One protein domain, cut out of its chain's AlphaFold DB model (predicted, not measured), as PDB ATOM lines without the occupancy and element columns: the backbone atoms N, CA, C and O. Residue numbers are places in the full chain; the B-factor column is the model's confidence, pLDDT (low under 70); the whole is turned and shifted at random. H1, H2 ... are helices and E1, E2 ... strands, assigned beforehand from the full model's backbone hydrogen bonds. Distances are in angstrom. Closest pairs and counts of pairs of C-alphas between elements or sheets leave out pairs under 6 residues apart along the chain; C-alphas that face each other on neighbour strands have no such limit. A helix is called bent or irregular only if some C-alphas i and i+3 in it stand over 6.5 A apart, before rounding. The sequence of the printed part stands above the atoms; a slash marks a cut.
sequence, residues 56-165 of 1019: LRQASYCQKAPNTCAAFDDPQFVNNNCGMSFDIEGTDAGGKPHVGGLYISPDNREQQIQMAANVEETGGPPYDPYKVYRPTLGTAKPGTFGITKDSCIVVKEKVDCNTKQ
ATOM      1  N   LEU A  56     224.980 121.475 104.940       65.44
ATOM      2  CA  LEU A  56     226.201 121.740 105.718       65.44
ATOM      3  C   LEU A  56     225.887 122.153 107.165       65.44
ATOM      4  O   LEU A  56     226.633 121.804 108.081       65.44
ATOM      5  N   ARG A  57     224.764 122.853 107.406       69.75
ATOM      6  CA  ARG A  57     224.306 123.140 108.782       69.75
ATOM      7  C   ARG A  57     223.883 121.861 109.484       69.75
ATOM      8  O   ARG A  57     224.258 121.648 110.635       69.75
ATOM      9  N   GLN A  58     223.135 121.017 108.778       81.88
ATOM     10  CA  GLN A  58     222.699 119.719 109.277       81.88
ATOM     11  C   GLN A  58     223.906 118.818 109.571       81.88
ATOM     12  O   GLN A  58     223.982 118.259 110.658       81.88
ATOM     13  N   ALA A  59     224.916 118.781 108.698       79.19
ATOM     14  CA  ALA A  59     226.164 118.055 108.940       79.19
ATOM     15  C   ALA A  59     226.925 118.538 110.176       79.19
ATOM     16  O   ALA A  59     227.317 117.721 111.009       79.19
ATOM     17  N   SER A  60     227.067 119.854 110.355       77.00
ATOM     18  CA  SER A  60     227.690 120.408 111.561       77.00
ATOM     19  C   SER A  60     226.922 120.044 112.836       77.00
ATOM     20  O   SER A  60     227.539 119.849 113.883       77.00
ATOM     21  N   TYR A  61     225.591 119.932 112.761       83.81
ATOM     22  CA  TYR A  61     224.772 119.443 113.868       83.81
ATOM     23  C   TYR A  61     225.032 117.952 114.138       83.81
ATOM     24  O   TYR A  61     225.354 117.595 115.269       83.81
ATOM     25  N   CYS A  62     224.974 117.100 113.108       87.50
ATOM     26  CA  CYS A  62     225.200 115.659 113.241       87.50
ATOM     27  C   CYS A  62     226.558 115.345 113.885       87.50
ATOM     28  O   CYS A  62     226.637 114.514 114.783       87.50
ATOM     29  N   GLN A  63     227.609 116.063 113.488       85.50
ATOM     30  CA  GLN A  63     228.979 115.864 113.975       85.50
ATOM     31  C   GLN A  63     229.185 116.197 115.458       85.50
ATOM     32  O   GLN A  63     230.193 115.795 116.031       85.50
ATOM     33  N   LYS A  64     228.265 116.941 116.085       82.69
ATOM     34  CA  LYS A  64     228.323 117.271 117.520       82.69
ATOM     35  C   LYS A  64     227.625 116.238 118.399       82.69
ATOM     36  O   LYS A  64     227.711 116.333 119.622       82.69
ATOM     37  N   ALA A  65     226.893 115.303 117.797       82.75
ATOM     38  CA  ALA A  65     226.183 114.279 118.539       82.75
ATOM     39  C   ALA A  65     227.165 113.340 119.257       82.75
ATOM     40  O   ALA A  65     228.271 113.115 118.762       82.75
ATOM     41  N   PRO A  66     226.774 112.759 120.403       82.12
ATOM     42  CA  PRO A  66     227.582 111.738 121.051       82.12
ATOM     43  C   PRO A  66     227.786 110.541 120.115       82.12
ATOM     44  O   PRO A  66     226.864 110.136 119.407       82.12
ATOM     45  N   ASN A  67     228.973 109.934 120.165       85.50
ATOM     46  CA  ASN A  67     229.373 108.800 119.319       85.50
ATOM     47  C   ASN A  67     228.742 107.475 119.776       85.50
ATOM     48  O   ASN A  67     229.420 106.474 120.004       85.50
ATOM     49  N   THR A  68     227.427 107.477 119.980       89.94
ATOM     50  CA  THR A  68     226.653 106.332 120.454       89.94
ATOM     51  C   THR A  68     225.298 106.290 119.758       89.94
ATOM     52  O   THR A  68     224.757 107.312 119.337       89.94
ATOM     53  N   CYS A  69     224.684 105.108 119.689       94.12
ATOM     54  CA  CYS A  69     223.349 104.976 119.102       94.12
ATOM     55  C   CYS A  69     222.240 105.662 119.915       94.12
ATOM     56  O   CYS A  69     221.131 105.807 119.405       94.12
ATOM     57  N   ALA A  70     222.530 106.134 121.135       92.38
ATOM     58  CA  ALA A  70     221.615 106.979 121.901       92.38
ATOM     59  C   ALA A  70     221.404 108.356 121.246       92.38
ATOM     60  O   ALA A  70     220.413 109.014 121.533       92.38
ATOM     61  N   ALA A  71     222.271 108.775 120.314       91.31
ATOM     62  CA  ALA A  71     222.048 109.984 119.520       91.31
ATOM     63  C   ALA A  71     220.708 109.960 118.758       91.31
ATOM     64  O   ALA A  71     220.101 111.005 118.564       91.31
ATOM     65  N   PHE A  72     220.204 108.780 118.378       95.88
ATOM     66  CA  PHE A  72     218.901 108.641 117.716       95.88
ATOM     67  C   PHE A  72     217.697 108.858 118.644       95.88
ATOM     68  O   PHE A  72     216.581 108.983 118.145       95.88
ATOM     69  N   ASP A  73     217.906 108.905 119.963       93.56
ATOM     70  CA  ASP A  73     216.852 109.263 120.919       93.56
ATOM     71  C   ASP A  73     216.591 110.776 120.949       93.56
ATOM     72  O   ASP A  73     215.559 111.205 121.461       93.56
ATOM     73  N   ASP A  74     217.486 111.582 120.365       90.88
ATOM     74  CA  ASP A  74     217.266 113.006 120.138       90.88
ATOM     75  C   ASP A  74     216.443 113.223 118.847       90.88
ATOM     76  O   ASP A  74     216.938 112.971 117.739       90.88
ATOM     77  N   PRO A  75     215.204 113.750 118.937       89.88
ATOM     78  CA  PRO A  75     214.388 114.038 117.762       89.88
ATOM     79  C   PRO A  75     215.059 115.010 116.789       89.88
ATOM     80  O   PRO A  75     214.818 114.941 115.587       89.88
ATOM     81  N   GLN A  76     215.909 115.921 117.272       86.81
ATOM     82  CA  GLN A  76     216.632 116.845 116.407       86.81
ATOM     83  C   GLN A  76     217.719 116.140 115.589       86.81
ATOM     84  O   GLN A  76     217.937 116.515 114.438       86.81
ATOM     85  N   PHE A  77     218.354 115.094 116.119       90.69
ATOM     86  CA  PHE A  77     219.291 114.263 115.357       90.69
ATOM     87  C   PHE A  77     218.585 113.555 114.198       90.69
ATOM     88  O   PHE A  77     219.052 113.590 113.057       90.69
ATOM     89  N   VAL A  78     217.398 113.006 114.460       90.50
ATOM     90  CA  VAL A  78     216.568 112.361 113.434       90.50
ATOM     91  C   VAL A  78     216.063 113.379 112.402       90.50
ATOM     92  O   VAL A  78     216.232 113.169 111.201       90.50
ATOM     93  N   ASN A  79     215.520 114.515 112.845       87.25
ATOM     94  CA  ASN A  79     214.954 115.551 111.968       87.25
ATOM     95  C   ASN A  79     216.005 116.242 111.082       87.25
ATOM     96  O   ASN A  79     215.687 116.710 109.988       87.25
ATOM     97  N   ASN A  80     217.267 116.286 111.517       86.94
ATOM     98  CA  ASN A  80     218.380 116.769 110.698       86.94
ATOM     99  C   ASN A  80     218.929 115.707 109.729       86.94
ATOM    100  O   ASN A  80     219.922 115.962 109.053       86.94
ATOM    101  N   ASN A  81     218.269 114.550 109.620       91.38
ATOM    102  CA  ASN A  81     218.676 113.405 108.811       91.38
ATOM    103  C   ASN A  81     220.084 112.891 109.145       91.38
ATOM    104  O   ASN A  81     220.832 112.470 108.265       91.38
ATOM    105  N   CYS A  82     220.453 112.867 110.422       94.56
ATOM    106  CA  CYS A  82     221.749 112.347 110.834       94.56
ATOM    107  C   CYS A  82     221.790 110.810 110.841       94.56
ATOM    108  O   CYS A  82     220.815 110.135 111.184       94.56
ATOM    109  N   GLY A  83     222.930 110.248 110.450       95.81
ATOM    110  CA  GLY A  83     223.313 108.860 110.706       95.81
ATOM    111  C   GLY A  83     224.542 108.802 111.613       95.81
ATOM    112  O   GLY A  83     225.126 109.834 111.929       95.81
ATOM    113  N   MET A  84     224.944 107.607 112.033       96.50
ATOM    114  CA  MET A  84     226.053 107.374 112.960       96.50
ATOM    115  C   MET A  84     227.117 106.483 112.319       96.50
ATOM    116  O   MET A  84     226.801 105.389 111.853       96.50
ATOM    117  N   SER A  85     228.365 106.952 112.299       94.31
ATOM    118  CA  SER A  85     229.530 106.224 111.792       94.31
ATOM    119  C   SER A  85     230.401 105.714 112.935       94.31
ATOM    120  O   SER A  85     230.723 106.466 113.854       94.31
ATOM    121  N   PHE A  86     230.833 104.459 112.828       90.81
ATOM    122  CA  PHE A  86     231.846 103.840 113.689       90.81
ATOM    123  C   PHE A  86     233.139 103.530 112.920       90.81
ATOM    124  O   PHE A  86     233.956 102.727 113.362       90.81
ATOM    125  N   ASP A  87     233.317 104.141 111.747       85.06
ATOM    126  CA  ASP A  87     234.525 103.987 110.943       85.06
ATOM    127  C   ASP A  87     235.672 104.839 111.482       85.06
ATOM    128  O   ASP A  87     235.641 106.061 111.354       85.06
ATOM    129  N   ILE A  88     236.707 104.198 112.022       75.00
ATOM    130  CA  ILE A  88     237.913 104.877 112.519       75.00
ATOM    131  C   ILE A  88     238.717 105.582 111.414       75.00
ATOM    132  O   ILE A  88     239.487 106.492 111.709       75.00
ATOM    133  N   GLU A  89     238.520 105.193 110.150       74.62
ATOM    134  CA  GLU A  89     239.109 105.846 108.972       74.62
ATOM    135  C   GLU A  89     238.124 106.806 108.276       74.62
ATOM    136  O   GLU A  89     238.425 107.358 107.215       74.62
ATOM    137  N   GLY A  90     236.938 107.011 108.856       70.19
ATOM    138  CA  GLY A  90     235.907 107.893 108.323       70.19
ATOM    139  C   GLY A  90     236.283 109.372 108.411       70.19
ATOM    140  O   GLY A  90     237.168 109.771 109.170       70.19
ATOM    141  N   THR A  91     235.590 110.209 107.639       66.88
ATOM    142  CA  THR A  91     235.785 111.667 107.651       66.88
ATOM    143  C   THR A  91     234.478 112.431 107.830       66.88
ATOM    144  O   THR A  91     233.404 111.951 107.467       66.88
ATOM    145  N   ASP A  92     234.566 113.631 108.400       70.06
ATOM    146  CA  ASP A  92     233.459 114.572 108.543       70.06
ATOM    147  C   ASP A  92     233.133 115.287 107.221       70.06
ATOM    148  O   ASP A  92     233.808 115.112 106.205       70.06
ATOM    149  N   ALA A  93     232.106 116.139 107.213       59.28
ATOM    150  CA  ALA A  93     231.726 116.909 106.026       59.28
ATOM    151  C   ALA A  93     232.821 117.866 105.511       59.28
ATOM    152  O   ALA A  93     232.710 118.369 104.395       59.28
ATOM    153  N   GLY A  94     233.855 118.138 106.313       51.88
ATOM    154  CA  GLY A  94     235.029 118.927 105.946       51.88
ATOM    155  C   GLY A  94     236.248 118.084 105.559       51.88
ATOM    156  O   GLY A  94     237.334 118.648 105.424       51.88
ATOM    157  N   GLY A  95     236.100 116.761 105.414       48.09
ATOM    158  CA  GLY A  95     237.180 115.843 105.047       48.09
ATOM    159  C   GLY A  95     238.170 115.546 106.178       48.09
ATOM    160  O   GLY A  95     239.257 115.031 105.923       48.09
ATOM    161  N   LYS A  96     237.838 115.867 107.434       53.16
ATOM    162  CA  LYS A  96     238.701 115.582 108.590       53.16
ATOM    163  C   LYS A  96     238.361 114.215 109.174       53.16
ATOM    164  O   LYS A  96     237.176 113.945 109.331       53.16
ATOM    165  N   PRO A  97     239.355 113.398 109.583       60.28
ATOM    166  CA  PRO A  97     239.108 112.167 110.328       60.28
ATOM    167  C   PRO A  97     238.093 112.366 111.455       60.28
ATOM    168  O   PRO A  97     238.304 113.240 112.302       60.28
ATOM    169  N   HIS A  98     237.008 111.595 111.422       73.06
ATOM    170  CA  HIS A  98     235.867 111.725 112.323       73.06
ATOM    171  C   HIS A  98     235.128 110.398 112.454       73.06
ATOM    172  O   HIS A  98     234.757 109.775 111.461       73.06
ATOM    173  N   VAL A  99     234.853 110.029 113.700       79.62
ATOM    174  CA  VAL A  99     233.952 108.938 114.080       79.62
ATOM    175  C   VAL A  99     232.772 109.590 114.779       79.62
ATOM    176  O   VAL A  99     232.988 110.452 115.632       79.62
ATOM    177  N   GLY A 100     231.546 109.207 114.437       86.12
ATOM    178  CA  GLY A 100     230.353 109.803 115.027       86.12
ATOM    179  C   GLY A 100     229.276 110.171 114.020       86.12
ATOM    180  O   GLY A 100     229.170 109.593 112.937       86.12
ATOM    181  N   GLY A 101     228.442 111.140 114.396       90.56
ATOM    182  CA  GLY A 101     227.304 111.538 113.578       90.56
ATOM    183  C   GLY A 101     227.724 112.179 112.250       90.56
ATOM    184  O   GLY A 101     228.564 113.079 112.231       90.56
ATOM    185  N   LEU A 102     227.119 111.738 111.145       91.38
ATOM    186  CA  LEU A 102     227.322 112.264 109.790       91.38
ATOM    187  C   LEU A 102     225.976 112.532 109.113       91.38
ATOM    188  O   LEU A 102     224.966 111.903 109.432       91.38
ATOM    189  N   TYR A 103     225.953 113.467 108.167       92.00
ATOM    190  CA  TYR A 103     224.725 113.840 107.467       92.00
ATOM    191  C   TYR A 103     224.436 112.926 106.281       92.00
ATOM    192  O   TYR A 103     225.324 112.626 105.481       92.00
ATOM    193  N   ILE A 104     223.168 112.554 106.127       90.00
ATOM    194  CA  ILE A 104     222.631 111.908 104.932       90.00
ATOM    195  C   ILE A 104     221.418 112.710 104.450       90.00
ATOM    196  O   ILE A 104     220.536 113.033 105.234       90.00
ATOM    197  N   SER A 105     221.366 113.074 103.171       84.38
ATOM    198  CA  SER A 105     220.226 113.804 102.614       84.38
ATOM    199  C   SER A 105     218.959 112.935 102.625       84.38
ATOM    200  O   SER A 105     219.084 111.719 102.473       84.38
ATOM    201  N   PRO A 106     217.754 113.528 102.708       81.81
ATOM    202  CA  PRO A 106     216.488 112.791 102.661       81.81
ATOM    203  C   PRO A 106     216.387 111.793 101.497       81.81
ATOM    204  O   PRO A 106     216.103 110.624 101.740       81.81
ATOM    205  N   ASP A 107     216.731 112.214 100.275       75.00
ATOM    206  CA  ASP A 107     216.635 111.369  99.074       75.00
ATOM    207  C   ASP A 107     217.543 110.132  99.174       75.00
ATOM    208  O   ASP A 107     217.089 108.997  99.056       75.00
ATOM    209  N   ASN A 108     218.829 110.338  99.494       79.06
ATOM    210  CA  ASN A 108     219.779 109.248  99.752       79.06
ATOM    211  C   ASN A 108     219.320 108.324 100.889       79.06
ATOM    212  O   ASN A 108     219.520 107.116 100.812       79.06
ATOM    213  N   ARG A 109     218.720 108.869 101.952       90.31
ATOM    214  CA  ARG A 109     218.205 108.082 103.079       90.31
ATOM    215  C   ARG A 109     217.058 107.181 102.639       90.31
ATOM    216  O   ARG A 109     217.091 105.994 102.947       90.31
ATOM    217  N   GLU A 110     216.076 107.716 101.923       83.38
ATOM    218  CA  GLU A 110     214.945 106.935 101.417       83.38
ATOM    219  C   GLU A 110     215.411 105.861 100.425       83.38
ATOM    220  O   GLU A 110     215.075 104.685 100.581       83.38
ATOM    221  N   GLN A 111     216.271 106.235  99.476       83.00
ATOM    222  CA  GLN A 111     216.827 105.311  98.491       83.00
ATOM    223  C   GLN A 111     217.612 104.172  99.156       83.00
ATOM    224  O   GLN A 111     217.428 103.005  98.813       83.00
ATOM    225  N   GLN A 112     218.468 104.479 100.133       91.25
ATOM    226  CA  GLN A 112     219.271 103.463 100.815       91.25
ATOM    227  C   GLN A 112     218.426 102.561 101.728       91.25
ATOM    228  O   GLN A 112     218.750 101.384 101.857       91.25
ATOM    229  N   ILE A 113     217.329 103.060 102.315       88.44
ATOM    230  CA  ILE A 113     216.357 102.220 103.039       88.44
ATOM    231  C   ILE A 113     215.705 101.215 102.083       88.44
ATOM    232  O   ILE A 113     215.630 100.030 102.403       88.44
ATOM    233  N   GLN A 114     215.284 101.657 100.894       86.94
ATOM    234  CA  GLN A 114     214.708 100.764  99.883       86.94
ATOM    235  C   GLN A 114     215.734  99.738  99.379       86.94
ATOM    236  O   GLN A 114     215.412  98.562  99.228       86.94
ATOM    237  N   MET A 115     216.989 100.152  99.179       82.19
ATOM    238  CA  MET A 115     218.075  99.240  98.810       82.19
ATOM    239  C   MET A 115     218.346  98.199  99.898       82.19
ATOM    240  O   MET A 115     218.507  97.025  99.573       82.19
ATOM    241  N   ALA A 116     218.378  98.601 101.172       86.31
ATOM    242  CA  ALA A 116     218.550  97.678 102.291       86.31
ATOM    243  C   ALA A 116     217.405  96.658 102.350       86.31
ATOM    244  O   ALA A 116     217.670  95.462 102.431       86.31
ATOM    245  N   ALA A 117     216.156  97.114 102.213       86.19
ATOM    246  CA  ALA A 117     214.985  96.239 102.173       86.19
ATOM    247  C   ALA A 117     215.047  95.245 101.000       86.19
ATOM    248  O   ALA A 117     214.785  94.061 101.180       86.19
ATOM    249  N   ASN A 118     215.473  95.691  99.816       82.25
ATOM    250  CA  ASN A 118     215.654  94.807  98.666       82.25
ATOM    251  C   ASN A 118     216.763  93.764  98.899       82.25
ATOM    252  O   ASN A 118     216.634  92.624  98.460       82.25
ATOM    253  N   VAL A 119     217.853  94.115  99.588       80.81
ATOM    254  CA  VAL A 119     218.903  93.147  99.961       80.81
ATOM    255  C   VAL A 119     218.360  92.109 100.945       80.81
ATOM    256  O   VAL A 119     218.634  90.924 100.769       80.81
ATOM    257  N   GLU A 120     217.568  92.531 101.933       80.19
ATOM    258  CA  GLU A 120     216.890  91.624 102.873       80.19
ATOM    259  C   GLU A 120     215.896  90.693 102.165       80.19
ATOM    260  O   GLU A 120     215.855  89.503 102.467       80.19
ATOM    261  N   GLU A 121     215.124  91.207 101.205       79.31
ATOM    262  CA  GLU A 121     214.107  90.439 100.478       79.31
ATOM    263  C   GLU A 121     214.717  89.456  99.471       79.31
ATOM    264  O   GLU A 121     214.272  88.314  99.353       79.31
ATOM    265  N   THR A 122     215.738  89.888  98.732       77.00
ATOM    266  CA  THR A 122     216.312  89.095  97.633       77.00
ATOM    267  C   THR A 122     217.466  88.199  98.065       77.00
ATOM    268  O   THR A 122     217.813  87.269  97.336       77.00
ATOM    269  N   GLY A 123     218.116  88.497  99.196       66.94
ATOM    270  CA  GLY A 123     219.393  87.885  99.565       66.94
ATOM    271  C   GLY A 123     220.504  88.155  98.540       66.94
ATOM    272  O   GLY A 123     221.456  87.384  98.454       66.94
ATOM    273  N   GLY A 124     220.368  89.198  97.712       66.69
ATOM    274  CA  GLY A 124     221.328  89.568  96.673       66.69
ATOM    275  C   GLY A 124     222.509  90.407  97.193       66.69
ATOM    276  O   GLY A 124     222.495  90.875  98.332       66.69
ATOM    277  N   PRO A 125     223.550  90.644  96.369       63.44
ATOM    278  CA  PRO A 125     224.688  91.493  96.731       63.44
ATOM    279  C   PRO A 125     224.242  92.900  97.187       63.44
ATOM    280  O   PRO A 125     223.364  93.476  96.547       63.44
ATOM    281  N   PRO A 126     224.858  93.498  98.232       78.00
ATOM    282  CA  PRO A 126     226.068  93.066  98.943       78.00
ATOM    283  C   PRO A 126     225.866  91.972 100.011       78.00
ATOM    284  O   PRO A 126     226.771  91.773 100.824       78.00
ATOM    285  N   TYR A 127     224.723  91.275 100.020       77.38
ATOM    286  CA  TYR A 127     224.339  90.204 100.958       77.38
ATOM    287  C   TYR A 127     224.219  90.632 102.427       77.38
ATOM    288  O   TYR A 127     223.894  89.837 103.301       77.38
ATOM    289  N   ASP A 128     224.493  91.903 102.697       83.88
ATOM    290  CA  ASP A 128     224.422  92.537 103.997       83.88
ATOM    291  C   ASP A 128     223.730  93.892 103.796       83.88
ATOM    292  O   ASP A 128     224.337  94.799 103.209       83.88
ATOM    293  N   PRO A 129     222.477  94.058 104.251       87.19
ATOM    294  CA  PRO A 129     221.709  95.275 104.006       87.19
ATOM    295  C   PRO A 129     222.362  96.509 104.631       87.19
ATOM    296  O   PRO A 129     222.202  97.612 104.128       87.19
ATOM    297  N   TYR A 130     223.191  96.348 105.664       90.69
ATOM    298  CA  TYR A 130     223.882  97.462 106.317       90.69
ATOM    299  C   TYR A 130     225.083  97.974 105.509       90.69
ATOM    300  O   TYR A 130     225.592  99.067 105.761       90.69
ATOM    301  N   LYS A 131     225.533  97.230 104.488       91.00
ATOM    302  CA  LYS A 131     226.591  97.686 103.574       91.00
ATOM    303  C   LYS A 131     226.103  98.685 102.533       91.00
ATOM    304  O   LYS A 131     226.955  99.267 101.862       91.00
ATOM    305  N   VAL A 132     224.802  98.947 102.415       87.25
ATOM    306  CA  VAL A 132     224.281  99.974 101.493       87.25
ATOM    307  C   VAL A 132     224.387 101.388 102.073       87.25
ATOM    308  O   VAL A 132     224.476 102.353 101.319       87.25
ATOM    309  N   TYR A 133     224.439 101.519 103.404       93.00
ATOM    310  CA  TYR A 133     224.333 102.813 104.073       93.00
ATOM    311  C   TYR A 133     225.593 103.673 103.937       93.00
ATOM    312  O   TYR A 133     226.674 103.265 104.367       93.00
ATOM    313  N   ARG A 134     225.470 104.883 103.382       91.25
ATOM    314  CA  ARG A 134     226.564 105.861 103.239       91.25
ATOM    315  C   ARG A 134     226.109 107.276 103.592       91.25
ATOM    316  O   ARG A 134     225.009 107.664 103.185       91.25
ATOM    317  N   PRO A 135     226.952 108.064 104.284       90.44
ATOM    318  CA  PRO A 135     226.677 109.477 104.498       90.44
ATOM    319  C   PRO A 135     226.702 110.235 103.163       90.44
ATOM    320  O   PRO A 135     227.412 109.864 102.232       90.44
ATOM    321  N   THR A 136     225.926 111.314 103.076       83.12
ATOM    322  CA  THR A 136     225.969 112.253 101.944       83.12
ATOM    323  C   THR A 136     227.118 113.242 102.089       83.12
ATOM    324  O   THR A 136     227.698 113.656 101.091       83.12
ATOM    325  N   LEU A 137     227.441 113.627 103.327       75.75
ATOM    326  CA  LEU A 137     228.576 114.485 103.647       75.75
ATOM    327  C   LEU A 137     229.454 113.798 104.697       75.75
ATOM    328  O   LEU A 137     228.961 113.413 105.760       75.75
ATOM    329  N   GLY A 138     230.742 113.670 104.381       76.94
ATOM    330  CA  GLY A 138     231.700 112.825 105.095       76.94
ATOM    331  C   GLY A 138     231.901 111.469 104.424       76.94
ATOM    332  O   GLY A 138     231.316 111.182 103.379       76.94
ATOM    333  N   THR A 139     232.740 110.624 105.017       83.12
ATOM    334  CA  THR A 139     233.031 109.277 104.509       83.12
ATOM    335  C   THR A 139     232.910 108.232 105.608       83.12
ATOM    336  O   THR A 139     233.269 108.470 106.759       83.12
ATOM    337  N   ALA A 140     232.401 107.061 105.234       87.06
ATOM    338  CA  ALA A 140     232.385 105.868 106.067       87.06
ATOM    339  C   ALA A 140     232.447 104.622 105.174       87.06
ATOM    340  O   ALA A 140     231.814 104.571 104.111       87.06
ATOM    341  N   LYS A 141     233.210 103.621 105.605       89.62
ATOM    342  CA  LYS A 141     233.331 102.317 104.956       89.62
ATOM    343  C   LYS A 141     231.978 101.588 104.870       89.62
ATOM    344  O   LYS A 141     231.067 101.789 105.676       89.62
ATOM    345  N   PRO A 142     231.824 100.685 103.889       90.62
ATOM    346  CA  PRO A 142     230.690  99.775 103.848       90.62
ATOM    347  C   PRO A 142     230.481  98.994 105.146       90.62
ATOM    348  O   PRO A 142     231.365  98.258 105.571       90.62
ATOM    349  N   GLY A 143     229.284  99.104 105.730       89.00
ATOM    350  CA  GLY A 143     228.893  98.341 106.919       89.00
ATOM    351  C   GLY A 143     229.315  98.959 108.253       89.00
ATOM    352  O   GLY A 143     229.141  98.306 109.275       89.00
ATOM    353  N   THR A 144     229.838 100.190 108.258       93.50
ATOM    354  CA  THR A 144     230.233 100.929 109.476       93.50
ATOM    355  C   THR A 144     229.365 102.167 109.746       93.50
ATOM    356  O   THR A 144     229.607 102.887 110.715       93.50
ATOM    357  N   PHE A 145     228.325 102.400 108.933       96.94
ATOM    358  CA  PHE A 145     227.403 103.531 109.051       96.94
ATOM    359  C   PHE A 145     225.950 103.069 109.222       96.94
ATOM    360  O   PHE A 145     225.447 102.287 108.419       96.94
ATOM    361  N   GLY A 146     225.269 103.559 110.259       95.69
ATOM    362  CA  GLY A 146     223.853 103.293 110.523       95.69
ATOM    363  C   GLY A 146     223.005 104.553 110.374       95.69
ATOM    364  O   GLY A 146     223.376 105.617 110.867       95.69
ATOM    365  N   ILE A 147     221.848 104.448 109.722       95.25
ATOM    366  CA  ILE A 147     220.955 105.594 109.467       95.25
ATOM    367  C   ILE A 147     219.698 105.588 110.345       95.25
ATOM    368  O   ILE A 147     218.989 106.582 110.414       95.25
ATOM    369  N   THR A 148     219.424 104.506 111.061       93.88
ATOM    370  CA  THR A 148     218.340 104.369 112.047       93.88
ATOM    371  C   THR A 148     218.920 103.890 113.372       93.88
ATOM    372  O   THR A 148     220.045 103.393 113.400       93.88
ATOM    373  N   LYS A 149     218.159 103.978 114.471       94.56
ATOM    374  CA  LYS A 149     218.607 103.439 115.765       94.56
ATOM    375  C   LYS A 149     218.953 101.950 115.664       94.56
ATOM    376  O   LYS A 149     220.033 101.547 116.085       94.56
ATOM    377  N   ASP A 150     218.087 101.165 115.028       92.19
ATOM    378  CA  ASP A 150     218.286  99.723 114.868       92.19
ATOM    379  C   ASP A 150     219.495  99.404 113.983       92.19
ATOM    380  O   ASP A 150     220.336  98.589 114.359       92.19
ATOM    381  N   SER A 151     219.644 100.088 112.840       93.56
ATOM    382  CA  SER A 151     220.826  99.887 111.991       93.56
ATOM    383  C   SER A 151     222.107 100.370 112.656       93.56
ATOM    384  O   SER A 151     223.132  99.719 112.499       93.56
ATOM    385  N   CYS A 152     222.063 101.442 113.450       95.44
ATOM    386  CA  CYS A 152     223.194 101.886 114.256       95.44
ATOM    387  C   CYS A 152     223.633 100.808 115.244       95.44
ATOM    388  O   CYS A 152     224.824 100.527 115.328       95.44
ATOM    389  N   ILE A 153     222.691 100.189 115.963       94.31
ATOM    390  CA  ILE A 153     223.005  99.135 116.934       94.31
ATOM    391  C   ILE A 153     223.649  97.946 116.222       94.31
ATOM    392  O   ILE A 153     224.723  97.516 116.628       94.31
ATOM    393  N   VAL A 154     223.062  97.461 115.123       92.31
ATOM    394  CA  VAL A 154     223.611  96.309 114.388       92.31
ATOM    395  C   VAL A 154     224.990  96.613 113.802       92.31
ATOM    396  O   VAL A 154     225.900  95.794 113.900       92.31
ATOM    397  N   VAL A 155     225.169  97.796 113.215       93.38
ATOM    398  CA  VAL A 155     226.464  98.249 112.692       93.38
ATOM    399  C   VAL A 155     227.494  98.355 113.814       93.38
ATOM    400  O   VAL A 155     228.621  97.892 113.648       93.38
ATOM    401  N   LYS A 156     227.115  98.911 114.970       93.00
ATOM    402  CA  LYS A 156     227.996  98.991 116.133       93.00
ATOM    403  C   LYS A 156     228.403  97.606 116.620       93.00
ATOM    404  O   LYS A 156     229.585  97.375 116.810       93.00
ATOM    405  N   GLU A 157     227.457  96.679 116.767       92.75
ATOM    406  CA  GLU A 157     227.745  95.289 117.140       92.75
ATOM    407  C   GLU A 157     228.696  94.619 116.140       92.75
ATOM    408  O   GLU A 157     229.608  93.906 116.547       92.75
ATOM    409  N   LYS A 158     228.517  94.857 114.833       91.12
ATOM    410  CA  LYS A 158     229.418  94.350 113.786       91.12
ATOM    411  C   LYS A 158     230.832  94.901 113.940       91.12
ATOM    412  O   LYS A 158     231.786  94.126 113.915       91.12
ATOM    413  N   VAL A 159     230.965  96.217 114.100       89.69
ATOM    414  CA  VAL A 159     232.266  96.873 114.280       89.69
ATOM    415  C   VAL A 159     232.923  96.402 115.573       89.69
ATOM    416  O   VAL A 159     234.046  95.914 115.516       89.69
ATOM    417  N   ASP A 160     232.210  96.454 116.699       89.06
ATOM    418  CA  ASP A 160     232.706  96.025 118.008       89.06
ATOM    419  C   ASP A 160     233.098  94.539 117.993       89.06
ATOM    420  O   ASP A 160     234.139  94.173 118.522       89.06
ATOM    421  N   CYS A 161     232.322  93.666 117.344       91.56
ATOM    422  CA  CYS A 161     232.666  92.249 117.266       91.56
ATOM    423  C   CYS A 161     233.940  91.999 116.450       91.56
ATOM    424  O   CYS A 161     234.794  91.209 116.857       91.56
ATOM    425  N   ASN A 162     234.093  92.697 115.323       86.81
ATOM    426  CA  ASN A 162     235.275  92.571 114.474       86.81
ATOM    427  C   ASN A 162     236.538  93.126 115.151       86.81
ATOM    428  O   ASN A 162     237.622  92.572 114.956       86.81
ATOM    429  N   THR A 163     236.412  94.205 115.933       83.12
ATOM    430  CA  THR A 163     237.544  94.866 116.602       83.12
ATOM    431  C   THR A 163     237.899  94.207 117.932       83.12
ATOM    432  O   THR A 163     239.066  93.902 118.169       83.12
ATOM    433  N   LYS A 164     236.910  93.939 118.792       85.94
ATOM    434  CA  LYS A 164     237.113  93.350 120.127       85.94
ATOM    435  C   LYS A 164     237.346  91.849 120.074       85.94
ATOM    436  O   LYS A 164     238.108  91.326 120.888       85.94
ATOM    437  N   GLN A 165     236.719  91.163 119.116       89.50
ATOM    438  CA  GLN A 165     236.820  89.710 118.943       89.50
ATOM    439  C   GLN A 165     236.575  88.978 120.268       89.50
ATOM    440  O   GLN A 165     237.416  88.227 120.770       89.50
TER     441      GLN A 165
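What this domain is: This is residues 56 to 165 of the 1019 residues of an uncharacterized protein of viral metagenome (UniProt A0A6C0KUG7). A short two-stranded hairpin, E1 and E2, lies in the middle, with the small helices H1, H2 and H3 gathered round one end of it and two long helices, H4 and H6, reaching away from it in different directions, well separated from each other. Little H5 packs on H4, and the long stretch from residue 133 to 148 loops back past the hairpin, residues 145 to 146 pairing with residues 84 to 85 of E1, before H6 begins. The printed part has 110 residues with six named helices and two named strands, in the order H1, H2, H3, E1, E2, H4, H5, H6, and its class is mostly helix. The two strands form an antiparallel sheet of order E1 - E2. The whole is compact, with a radius of gyration of the C-alphas of 12.9 A, and spans 37 by 34 by 26 A.

Where its parts are: H1 runs from residue 56 to 62, 9.7 A from first to last C-alpha, and begins with C-alpha 56 at (226.201, 121.740, 105.718). H2 is residues 69 to 73, and H3 is residues 75 to 79. E1, residues 82 to 85, measures 9.9 A, and E2, residues 100 to 103, measures 10.3 A. H4, residues 106 to 122, is the longest helix with 17 residues and 24.2 A; its C-alpha 106 is at (216.488, 112.791, 102.661). H5 is the short helix of residues 129 to 132. H6, residues 149 to 164, measures 21.5 A and ends with C-alpha 164 at (237.113, 93.350, 120.127). No helix is bent.

How they stand to each other: E1 and E2 form a hairpin, antiparallel, with 138 degrees between their directions. N 83 and O 102 are 2.8 A apart and N 100 and O 85 are 2.9 A apart, both within hydrogen-bond range. The closest C-alphas of H1 and E2 are those of Cys 62 and Gly 101, 4.6 A apart. H1 is close to H3 but not clearly touching it, the closest C-alphas being those of Cys 62 and Phe 77 at 6.4 A. H2 and H3 are also close but not clearly touching, with the C-alphas of Phe 72 and Val 78 closest at 6.1 A. H2 and H6 touch, H6 with residues 149 to 153 alone, and the closest C-alphas are those of Phe 72 and Lys 149 at 5.6 A. The closest C-alphas of E1 and H6 are those of Met 84 and Cys 152, 6.3 A apart. H4 and H5 touch, with the C-alphas of Ala 116 and Pro 129 closest at 4.3 A. H5 and H6 are close but not clearly touching, the C-alphas of Tyr 130 and Ser 151 being closest at 6.9 A. H4 is apart from H6, from E1 and from H1. In H1, H3, H4 and H6 every O i to N i+4 pair is within hydrogen-bond range; in H2 0 of 1 is, beside 2 of 2 O i to N i+3 pairs, and H5 is too short for an O i to N i+4 pair.

The domain as a whole: The two C-alphas farthest apart are those of Arg 57 and Gln 165, at 37.1 A. The printed part has no cut. The links from E1 to E2, 14 residues, and from H5 to H6, 16 residues, are long. The mean pLDDT of the printed part is 84.4; the model's confidence is under 70 at residues 56 to 57, 91, 93 to 97 and 123 to 125.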